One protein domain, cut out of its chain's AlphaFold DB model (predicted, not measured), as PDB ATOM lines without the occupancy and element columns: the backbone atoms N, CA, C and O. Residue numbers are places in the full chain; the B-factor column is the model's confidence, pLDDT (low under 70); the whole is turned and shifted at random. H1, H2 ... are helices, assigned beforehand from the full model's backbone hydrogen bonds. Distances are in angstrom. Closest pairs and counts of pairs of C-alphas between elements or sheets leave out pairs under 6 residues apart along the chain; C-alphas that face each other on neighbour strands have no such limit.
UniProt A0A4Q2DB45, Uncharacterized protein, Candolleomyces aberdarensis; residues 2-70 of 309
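Overview. This is residues 2 to 70 of the 309 residues of an uncharacterized protein of Candolleomyces aberdarensis (UniProt A0A4Q2DB45). The longest helix, H2, slants across H1, and H1 has H3 side by side with it, so that the centres of the three make a triangle. On the open side of this triangle, between H3 and H2, a long stretch with no named element, residues 52 to 66, folds back on itself and leads to the short helix H4, near H2. Residues 36 to 42, of which 36 and 37 belong to H2, stick out at one end. The printed part has 69 residues, with four named helices in the order H1, H2, H3, H4 and no named strand; the class is all helix, and 39 residues are in named helices. The whole is compact, with a radius of gyration of the C-alphas of 11.1 A, yet elongated in outline, spanning 34 by 18 by 17 A.

Arrangement. H2, residues 23 to 37, touches H1, residues 2 to 12; the closest C-alphas are those of Phe 9 and Ala 24, 5.0 A apart. Their lines stand at a steep tilt of 47 degrees, opposite ways. H1 also touches H3, residues 43 to 51, with the C-alphas of Leu 5 and Ile 47 closest at 6.2 A. These two have a shallow tilt of 12 degrees and run the same way. H2 and H3 are close but not clearly touching, the closest C-alphas being those of Val 35 and Val 43, 6.7 A apart; they run opposite ways at a tilt of 36 degrees, only just steep. H4, residues 67 to 70, is close to H2 but not clearly touching it, with the C-alphas of Gln 31 and Glu 67 closest at 7.1 A. H4 is also close to H3 but not clearly touching it; the closest C-alphas, those of Cys 46 and Glu 67, are 7.6 A apart. H1 and H4 are apart. In H1, H2 and H3 every O i to N i+4 pair is within hydrogen-bond range, while H4 is too short for such a pair and has its 1 O i to N i+3 pair within range.

Along the chain. H2, from Leu 23 to Lys 37, is 21.1 A long from first to last C-alpha, beginning at C-alpha 23 (37.004, 24.005, -27.979). H1, from Val 2 at C-alpha (46.804, 14.688, -27.659) to Leu 12, measures 15.0 A. H3, from Val 43 to Lys 51, measures 12.5 A. H4, from Glu 67 to Ile 70, measures 5.1 A and ends at C-alpha 70 (48.425, 33.261, -26.410).

Size, cuts and confidence. The two C-alphas farthest apart are those of Lys 18 and Val 40, at 34.6 A. The printed part has no cut. The link from H2 to H3 is tight, with 5 residues; that from H1 to H2 is short, with 10; that from H3 to H4 is long, with 15. The mean pLDDT of the printed part is 91.5, and residues 39 to 41 are under 70.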
ATOM      1  N   VAL A   2      48.049  13.896 -27.689       86.75
ATOM      2  CA  VAL A   2      46.804  14.688 -27.659       86.75
ATOM      3  C   VAL A   2      45.834  14.348 -26.531       86.75
ATOM      4  O   VAL A   2      45.318  15.260 -25.900       86.75
ATOM      5  N   LYS A   3      45.628  13.065 -26.190       90.81
ATOM      6  CA  LYS A   3      44.675  12.671 -25.132       90.81
ATOM      7  C   LYS A   3      44.965  13.352 -23.784       90.81
ATOM      8  O   LYS A   3      44.046  13.842 -23.142       90.81
ATOM      9  N   LYS A   4      46.243  13.441 -23.392       91.56
ATOM     10  CA  LYS A   4      46.643  14.106 -22.140       91.56
ATOM     11  C   LYS A   4      46.468  15.626 -22.213       91.56
ATOM     12  O   LYS A   4      46.075  16.239 -21.229       91.56
ATOM     13  N   LEU A   5      46.752  16.237 -23.366       92.56
ATOM     14  CA  LEU A   5      46.500  17.667 -23.585       92.56
ATOM     15  C   LEU A   5      44.999  17.971 -23.521       92.56
ATOM     16  O   LEU A   5      44.596  18.896 -22.824       92.56
ATOM     17  N   TYR A   6      44.181  17.147 -24.175       95.94
ATOM     18  CA  TYR A   6      42.726  17.246 -24.174       95.94
ATOM     19  C   TYR A   6      42.141  17.195 -22.760       95.94
ATOM     20  O   TYR A   6      41.383  18.086 -22.392       95.94
ATOM     21  N   GLU A   7      42.541  16.225 -21.933       96.31
ATOM     22  CA  GLU A   7      42.077  16.113 -20.539       96.31
ATOM     23  C   GLU A   7      42.362  17.394 -19.727       96.31
ATOM     24  O   GLU A   7      41.530  17.854 -18.937       96.31
ATOM     25  N   HIS A   8      43.518  18.023 -19.956       96.25
ATOM     26  CA  HIS A   8      43.876  19.276 -19.295       96.25
ATOM     27  C   HIS A   8      43.149  20.498 -19.861       96.25
ATOM     28  O   HIS A   8      42.757  21.361 -19.075       96.25
ATOM     29  N   PHE A   9      42.890  20.562 -21.167       96.69
ATOM     30  CA  PHE A   9      42.043  21.610 -21.740       96.69
ATOM     31  C   PHE A   9      40.583  21.489 -21.290       96.69
ATOM     32  O   PHE A   9      39.971  22.507 -20.992       96.69
ATOM     33  N   VAL A  10      40.038  20.275 -21.151       96.62
ATOM     34  CA  VAL A  10      38.699  20.056 -20.571       96.62
ATOM     35  C   VAL A  10      38.642  20.577 -19.135       96.62
ATOM     36  O   VAL A  10      37.697  21.266 -18.766       96.62
ATOM     37  N   THR A  11      39.681  20.302 -18.340       96.69
ATOM     38  CA  THR A  11      39.775  20.797 -16.956       96.69
ATOM     39  C   THR A  11      39.860  22.324 -16.906       96.69
ATOM     40  O   THR A  11      39.217  22.952 -16.066       96.69
ATOM     41  N   LEU A  12      40.651  22.926 -17.802       97.06
ATOM     42  CA  LEU A  12      40.785  24.376 -17.904       97.06
ATOM     43  C   LEU A  12      39.456  25.023 -18.315       97.06
ATOM     44  O   LEU A  12      39.035  25.987 -17.692       97.06
ATOM     45  N   TYR A  13      38.783  24.483 -19.334       97.56
ATOM     46  CA  TYR A  13      37.583  25.063 -19.948       97.56
ATOM     47  C   TYR A  13      36.264  24.640 -19.310       97.56
ATOM     48  O   TYR A  13      35.213  24.990 -19.840       97.56
ATOM     49  N   GLU A  14      36.294  23.952 -18.169       96.19
ATOM     50  CA  GLU A  14      35.105  23.565 -17.405       96.19
ATOM     51  C   GLU A  14      34.034  24.680 -17.323       96.19
ATOM     52  O   GLU A  14      32.876  24.381 -17.631       96.19
ATOM     53  N   PRO A  15      34.364  25.964 -17.041       96.25
ATOM     54  CA  PRO A  15      33.331  26.998 -16.932       96.25
ATOM     55  C   PRO A  15      32.670  27.371 -18.269       96.25
ATOM     56  O   PRO A  15      31.510  27.776 -18.286       96.25
ATOM     57  N   ILE A  16      33.376  27.222 -19.395       94.62
ATOM     58  CA  ILE A  16      32.909  27.634 -20.733       94.62
ATOM     59  C   ILE A  16      32.502  26.456 -21.628       94.62
ATOM     60  O   ILE A  16      32.016  26.668 -22.742       94.62
ATOM     61  N   HIS A  17      32.675  25.218 -21.157       92.50
ATOM     62  CA  HIS A  17      32.523  24.007 -21.961       92.50
ATOM     63  C   HIS A  17      31.102  23.815 -22.502       92.50
ATOM     64  O   HIS A  17      30.937  23.449 -23.660       92.50
ATOM     65  N   LYS A  18      30.065  24.110 -21.704       92.19
ATOM     66  CA  LYS A  18      28.662  23.942 -22.136       92.19
ATOM     67  C   LYS A  18      28.321  24.774 -23.372       92.19
ATOM     68  O   LYS A  18      27.577  24.309 -24.226       92.19
ATOM     69  N   ALA A  19      28.858  25.990 -23.451       91.12
ATOM     70  CA  ALA A  19      28.661  26.873 -24.596       91.12
ATOM     71  C   ALA A  19      29.621  26.547 -25.755       91.12
ATOM     72  O   ALA A  19      29.317  26.869 -26.897       91.12
ATOM     73  N   ASN A  20      30.759  25.900 -25.471       93.06
ATOM     74  CA  ASN A  20      31.843  25.658 -26.428       93.06
ATOM     75  C   ASN A  20      32.358  24.205 -26.323       93.06
ATOM     76  O   ASN A  20      33.485  23.973 -25.867       93.06
ATOM     77  N   PRO A  21      31.547  23.204 -26.707       93.62
ATOM     78  CA  PRO A  21      31.841  21.800 -26.418       93.62
ATOM     79  C   PRO A  21      33.071  21.257 -27.161       93.62
ATOM     80  O   PRO A  21      33.743  20.361 -26.653       93.62
ATOM     81  N   THR A  22      33.406  21.802 -28.334       96.12
ATOM     82  CA  THR A  22      34.518  21.326 -29.180       96.12
ATOM     83  C   THR A  22      35.860  21.988 -28.865       96.12
ATOM     84  O   THR A  22      36.911  21.440 -29.197       96.12
ATOM     85  N   LEU A  23      35.849  23.119 -28.154       95.88
ATOM     86  CA  LEU A  23      37.004  24.005 -27.979       95.88
ATOM     87  C   LEU A  23      38.226  23.306 -27.363       95.88
ATOM     88  O   LEU A  23      39.364  23.526 -27.775       95.88
ATOM     89  N   ALA A  24      37.998  22.426 -26.384       96.38
ATOM     90  CA  ALA A  24      39.074  21.674 -25.746       96.38
ATOM     91  C   ALA A  24      39.755  20.690 -26.712       96.38
ATOM     92  O   ALA A  24      40.971  20.513 -26.649       96.38
ATOM     93  N   ALA A  25      38.987  20.054 -27.603       96.62
ATOM     94  CA  ALA A  25      39.521  19.133 -28.602       96.62
ATOM     95  C   ALA A  25      40.293  19.889 -29.690       96.62
ATOM     96  O   ALA A  25      41.411  19.502 -30.027       96.62
ATOM     97  N   GLU A  26      39.737  21.000 -30.173       96.62
ATOM     98  CA  GLU A  26      40.370  21.869 -31.168       96.62
ATOM     99  C   GLU A  26      41.722  22.404 -30.677       96.62
ATOM    100  O   GLU A  26      42.736  22.252 -31.361       96.62
ATOM    101  N   HIS A  27      41.775  22.965 -29.463       96.88
ATOM    102  CA  HIS A  27      43.029  23.478 -28.904       96.88
ATOM    103  C   HIS A  27      44.022  22.370 -28.550       96.88
ATOM    104  O   HIS A  27      45.224  22.577 -28.692       96.88
ATOM    105  N   ALA A  28      43.566  21.180 -28.145       96.00
ATOM    106  CA  ALA A  28      44.465  20.052 -27.912       96.00
ATOM    107  C   ALA A  28      45.157  19.580 -29.200       96.00
ATOM    108  O   ALA A  28      46.355  19.297 -29.167       96.00
ATOM    109  N   LEU A  29      44.423  19.522 -30.318       95.38
ATOM    110  CA  LEU A  29      44.966  19.158 -31.629       95.38
ATOM    111  C   LEU A  29      45.948  20.215 -32.143       95.38
ATOM    112  O   LEU A  29      47.078  19.877 -32.489       95.38
ATOM    113  N   LYS A  30      45.564  21.498 -32.113       94.88
ATOM    114  CA  LYS A  30      46.454  22.602 -32.509       94.88
ATOM    115  C   LYS A  30      47.721  22.660 -31.649       94.88
ATOM    116  O   LYS A  30      48.820  22.794 -32.175       94.88
ATOM    117  N   GLN A  31      47.592  22.504 -30.329       93.69
ATOM    118  CA  GLN A  31      48.741  22.512 -29.423       93.69
ATOM    119  C   GLN A  31      49.682  21.329 -29.682       93.69
ATOM    120  O   GLN A  31      50.895  21.475 -29.558       93.69
ATOM    121  N   GLU A  32      49.140  20.155 -30.013       92.38
ATOM    122  CA  GLU A  32      49.944  19.001 -30.415       92.38
ATOM    123  C   GLU A  32      50.719  19.300 -31.710       92.38
ATOM    124  O   GLU A  32      51.920  19.038 -31.768       92.38
ATOM    125  N   GLU A  33      50.069  19.908 -32.705       91.88
ATOM    126  CA  GLU A  33      50.704  20.327 -33.959       91.88
ATOM    127  C   GLU A  33      51.845  21.339 -33.732       91.88
ATOM    128  O   GLU A  33      52.920  21.199 -34.318       91.88
ATOM    129  N   GLU A  34      51.660  22.318 -32.843       91.62
ATOM    130  CA  GLU A  34      52.707  23.275 -32.443       91.62
ATOM    131  C   GLU A  34      53.925  22.580 -31.829       91.62
ATOM    132  O   GLU A  34      55.066  22.896 -32.171       91.62
ATOM    133  N   VAL A  35      53.699  21.598 -30.949       89.00
ATOM    134  CA  VAL A  35      54.787  20.825 -30.335       89.00
ATOM    135  C   VAL A  35      55.533  20.000 -31.383       89.00
ATOM    136  O   VAL A  35      56.756  19.938 -31.339       89.00
ATOM    137  N   TYR A  36      54.835  19.413 -32.359       87.69
ATOM    138  CA  TYR A  36      55.496  18.700 -33.459       87.69
ATOM    139  C   TYR A  36      56.346  19.623 -34.336       87.69
ATOM    140  O   TYR A  36      57.432  19.231 -34.762       87.69
ATOM    141  N   LYS A  37      55.877  20.847 -34.597       87.00
ATOM    142  CA  LYS A  37      56.629  21.852 -35.364       87.00
ATOM    143  C   LYS A  37      57.828  22.402 -34.588       87.00
ATOM    144  O   LYS A  37      58.803  22.832 -35.201       87.00
ATOM    145  N   ASN A  38      57.777  22.387 -33.257       78.00
ATOM    146  CA  ASN A  38      58.800  22.965 -32.398       78.00
ATOM    147  C   ASN A  38      59.607  21.884 -31.659       78.00
ATOM    148  O   ASN A  38      59.284  21.505 -30.535       78.00
ATOM    149  N   LEU A  39      60.722  21.456 -32.264       67.69
ATOM    150  CA  LEU A  39      61.628  20.412 -31.750       67.69
ATOM    151  C   LEU A  39      62.263  20.716 -30.374       67.69
ATOM    152  O   LEU A  39      62.964  19.871 -29.822       67.69
ATOM    153  N   VAL A  40      62.042  21.914 -29.822       66.06
ATOM    154  CA  VAL A  40      62.595  22.368 -28.537       66.06
ATOM    155  C   VAL A  40      61.622  22.151 -27.371       66.06
ATOM    156  O   VAL A  40      62.060  21.988 -26.232       66.06
ATOM    157  N   LYS A  41      60.303  22.144 -27.614       68.81
ATOM    158  CA  LYS A  41      59.295  22.068 -26.542       68.81
ATOM    159  C   LYS A  41      58.827  20.636 -26.314       68.81
ATOM    160  O   LYS A  41      58.384  19.953 -27.228       68.81
ATOM    161  N   ALA A  42      58.845  20.199 -25.057       80.44
ATOM    162  CA  ALA A  42      58.290  18.904 -24.677       80.44
ATOM    163  C   ALA A  42      56.806  19.025 -24.295       80.44
ATOM    164  O   ALA A  42      56.406  19.942 -23.581       80.44
ATOM    165  N   VAL A  43      55.999  18.019 -24.642       79.69
ATOM    166  CA  VAL A  43      54.564  17.918 -24.284       79.69
ATOM    167  C   VAL A  43      54.306  18.134 -22.789       79.69
ATOM    168  O   VAL A  43      53.306  18.734 -22.397       79.69
ATOM    169  N   ILE A  44      55.215  17.649 -21.941       84.06
ATOM    170  CA  ILE A  44      55.126  17.782 -20.482       84.06
ATOM    171  C   ILE A  44      55.136  19.261 -20.066       84.06
ATOM    172  O   ILE A  44      54.392  19.646 -19.163       84.06
ATOM    173  N   GLN A  45      55.926  20.097 -20.744       85.94
ATOM    174  CA  GLN A  45      55.995  21.534 -20.478       85.94
ATOM    175  C   GLN A  45      54.687  22.227 -20.874       85.94
ATOM    176  O   GLN A  45      54.159  23.007 -20.082       85.94
ATOM    177  N   CYS A  46      54.108  21.873 -22.027       87.44
ATOM    178  CA  CYS A  46      52.814  22.409 -22.463       87.44
ATOM    179  C   CYS A  46      51.685  22.031 -21.495       87.44
ATOM    180  O   CYS A  46      50.874  22.870 -21.111       87.44
ATOM    181  N   ILE A  47      51.666  20.788 -21.007       89.75
ATOM    182  CA  ILE A  47      50.705  20.357 -19.984       89.75
ATOM    183  C   ILE A  47      50.865  21.172 -18.691       89.75
ATOM    184  O   ILE A  47      49.874  21.624 -18.116       89.75
ATOM    185  N   ALA A  48      52.099  21.376 -18.223       91.81
ATOM    186  CA  ALA A  48      52.364  22.170 -17.025       91.81
ATOM    187  C   ALA A  48      51.954  23.643 -17.201       91.81
ATOM    188  O   ALA A  48      51.492  24.281 -16.260       91.81
ATOM    189  N   SER A  49      52.106  24.186 -18.407       91.06
ATOM    190  CA  SER A  49      51.641  25.522 -18.777       91.06
ATOM    191  C   SER A  49      50.119  25.628 -18.728       91.06
ATOM    192  O   SER A  49      49.614  26.484 -18.011       91.06
ATOM    193  N   VAL A  50      49.384  24.710 -19.371       92.94
ATOM    194  CA  VAL A  50      47.906  24.676 -19.350       92.94
ATOM    195  C   VAL A  50      47.364  24.609 -17.920       92.94
ATOM    196  O   VAL A  50      46.438  25.339 -17.583       92.94
ATOM    197  N   LYS A  51      47.978  23.798 -17.049       93.81
ATOM    198  CA  LYS A  51      47.573  23.661 -15.638       93.81
ATOM    199  C   LYS A  51      47.726  24.930 -14.800       93.81
ATOM    200  O   LYS A  51      47.044  25.059 -13.792       93.81
ATOM    201  N   ARG A  52      48.652  25.818 -15.167       94.56
ATOM    202  CA  ARG A  52      48.932  27.060 -14.428       94.56
ATOM    203  C   ARG A  52      48.025  28.219 -14.838       94.56
ATOM    204  O   ARG A  52      48.134  29.288 -14.252       94.56
ATOM    205  N   ARG A  53      47.192  28.037 -15.860       94.69
ATOM    206  CA  ARG A  53      46.325  29.092 -16.377       94.69
ATOM    207  C   ARG A  53      45.087  29.258 -15.508       94.69
ATOM    208  O   ARG A  53      44.509  28.271 -15.053       94.69
ATOM    209  N   ASP A  54      44.632  30.498 -15.389       95.12
ATOM    210  CA  ASP A  54      43.342  30.798 -14.781       95.12
ATOM    211  C   ASP A  54      42.203  30.222 -15.624       95.12
ATOM    212  O   ASP A  54      42.219  30.284 -16.862       95.12
ATOM    213  N   LYS A  55      41.197  29.664 -14.946       95.62
ATOM    214  CA  LYS A  55      40.006  29.126 -15.602       95.62
ATOM    215  C   LYS A  55      39.223  30.271 -16.263       95.62
ATOM    216  O   LYS A  55      38.815  31.194 -15.561       95.62
ATOM    217  N   PRO A  56      38.994  30.227 -17.586       95.00
ATOM    218  CA  PRO A  56      38.285  31.281 -18.287       95.00
ATOM    219  C   PRO A  56      36.797  31.272 -17.945       95.00
ATOM    220  O   PRO A  56      36.194  30.209 -17.823       95.00
ATOM    221  N   THR A  57      36.193  32.454 -17.854       92.38
ATOM    222  CA  THR A  57      34.741  32.635 -17.670       92.38
ATOM    223  C   THR A  57      34.002  32.922 -18.982       92.38
ATOM    224  O   THR A  57      32.781  32.808 -19.038       92.38
ATOM    225  N   PHE A  58      34.729  33.248 -20.055       91.06
ATOM    226  CA  PHE A  58      34.212  33.529 -21.401       91.06
ATOM    227  C   PHE A  58      35.249  33.156 -22.479       91.06
ATOM    228  O   PHE A  58      36.412  32.894 -22.170       91.06
ATOM    229  N   ILE A  59      34.843  33.108 -23.753       90.62
ATOM    230  CA  ILE A  59      35.683  32.575 -24.844       90.62
ATOM    231  C   ILE A  59      36.901  33.452 -25.185       90.62
ATOM    232  O   ILE A  59      37.959  32.927 -25.514       90.62
ATOM    233  N   SER A  60      36.791  34.776 -25.067       87.81
ATOM    234  CA  SER A  60      37.889  35.723 -25.319       87.81
ATOM    235  C   SER A  60      38.832  35.909 -24.123       87.81
ATOM    236  O   SER A  60      39.674  36.805 -24.130       87.81
ATOM    237  N   HIS A  61      38.708  35.084 -23.080       91.50
ATOM    238  CA  HIS A  61      39.538  35.198 -21.886       91.50
ATOM    239  C   HIS A  61      41.030  34.973 -22.222       91.50
ATOM    240  O   HIS A  61      41.342  34.072 -23.007       91.50
ATOM    241  N   PRO A  62      41.980  35.713 -21.609       91.56
ATOM    242  CA  PRO A  62      43.405  35.643 -21.961       91.56
ATOM    243  C   PRO A  62      44.035  34.242 -21.909       91.56
ATOM    244  O   PRO A  62      44.999  33.972 -22.622       91.56
ATOM    245  N   SER A  63      43.485  33.335 -21.093       93.88
ATOM    246  CA  SER A  63      43.960  31.949 -20.954       93.88
ATOM    247  C   SER A  63      43.438  30.956 -22.006       93.88
ATOM    248  O   SER A  63      43.902  29.806 -22.047       93.88
ATOM    249  N   VAL A  64      42.476  31.359 -22.839       95.38
ATOM    250  CA  VAL A  64      41.901  30.525 -23.907       95.38
ATOM    251  C   VAL A  64      42.857  30.479 -25.101       95.38
ATOM    252  O   VAL A  64      43.517  31.472 -25.395       95.38
ATOM    253  N   GLY A  65      42.946  29.338 -25.789       95.44
ATOM    254  CA  GLY A  65      43.827  29.100 -26.940       95.44
ATOM    255  C   GLY A  65      45.078  28.280 -26.629       95.44
ATOM    256  O   GLY A  65      45.322  27.865 -25.488       95.44
ATOM    257  N   THR A  66      45.875  28.038 -27.662       95.12
ATOM    258  CA  THR A  66      47.184  27.382 -27.550       95.12
ATOM    259  C   THR A  66      48.246  28.315 -26.965       95.12
ATOM    260  O   THR A  66      48.020  29.508 -26.760       95.12
ATOM    261  N   GLU A  67      49.421  27.779 -26.635       92.06
ATOM    262  CA  GLU A  67      50.560  28.587 -26.199       92.06
ATOM    263  C   GLU A  67      50.997  29.598 -27.252       92.06
ATOM    264  O   GLU A  67      51.242  30.751 -26.894       92.06
ATOM    265  N   ASP A  68      51.094  29.191 -28.519       92.25
ATOM    266  CA  ASP A  68      51.545  30.103 -29.566       92.25
ATOM    267  C   ASP A  68      50.468  31.153 -29.874       92.25
ATOM    268  O   ASP A  68      50.806  32.323 -30.032       92.25
ATOM    269  N   GLU A  69      49.175  30.802 -29.838       93.94
ATOM    270  CA  GLU A  69      48.078  31.774 -29.965       93.94
ATOM    271  C   GLU A  69      48.073  32.797 -28.812       93.94
ATOM    272  O   GLU A  69      47.852  33.989 -29.039       93.94
ATOM    273  N   ILE A  70      48.321  32.360 -27.569       93.75
ATOM    274  CA  ILE A  70      48.425  33.261 -26.410       93.75
ATOM    275  C   ILE A  70      49.660  34.153 -26.542       93.75
ATOM    276  O   ILE A  70      49.566  35.364 -26.341       93.75
TER     277      ILE A  70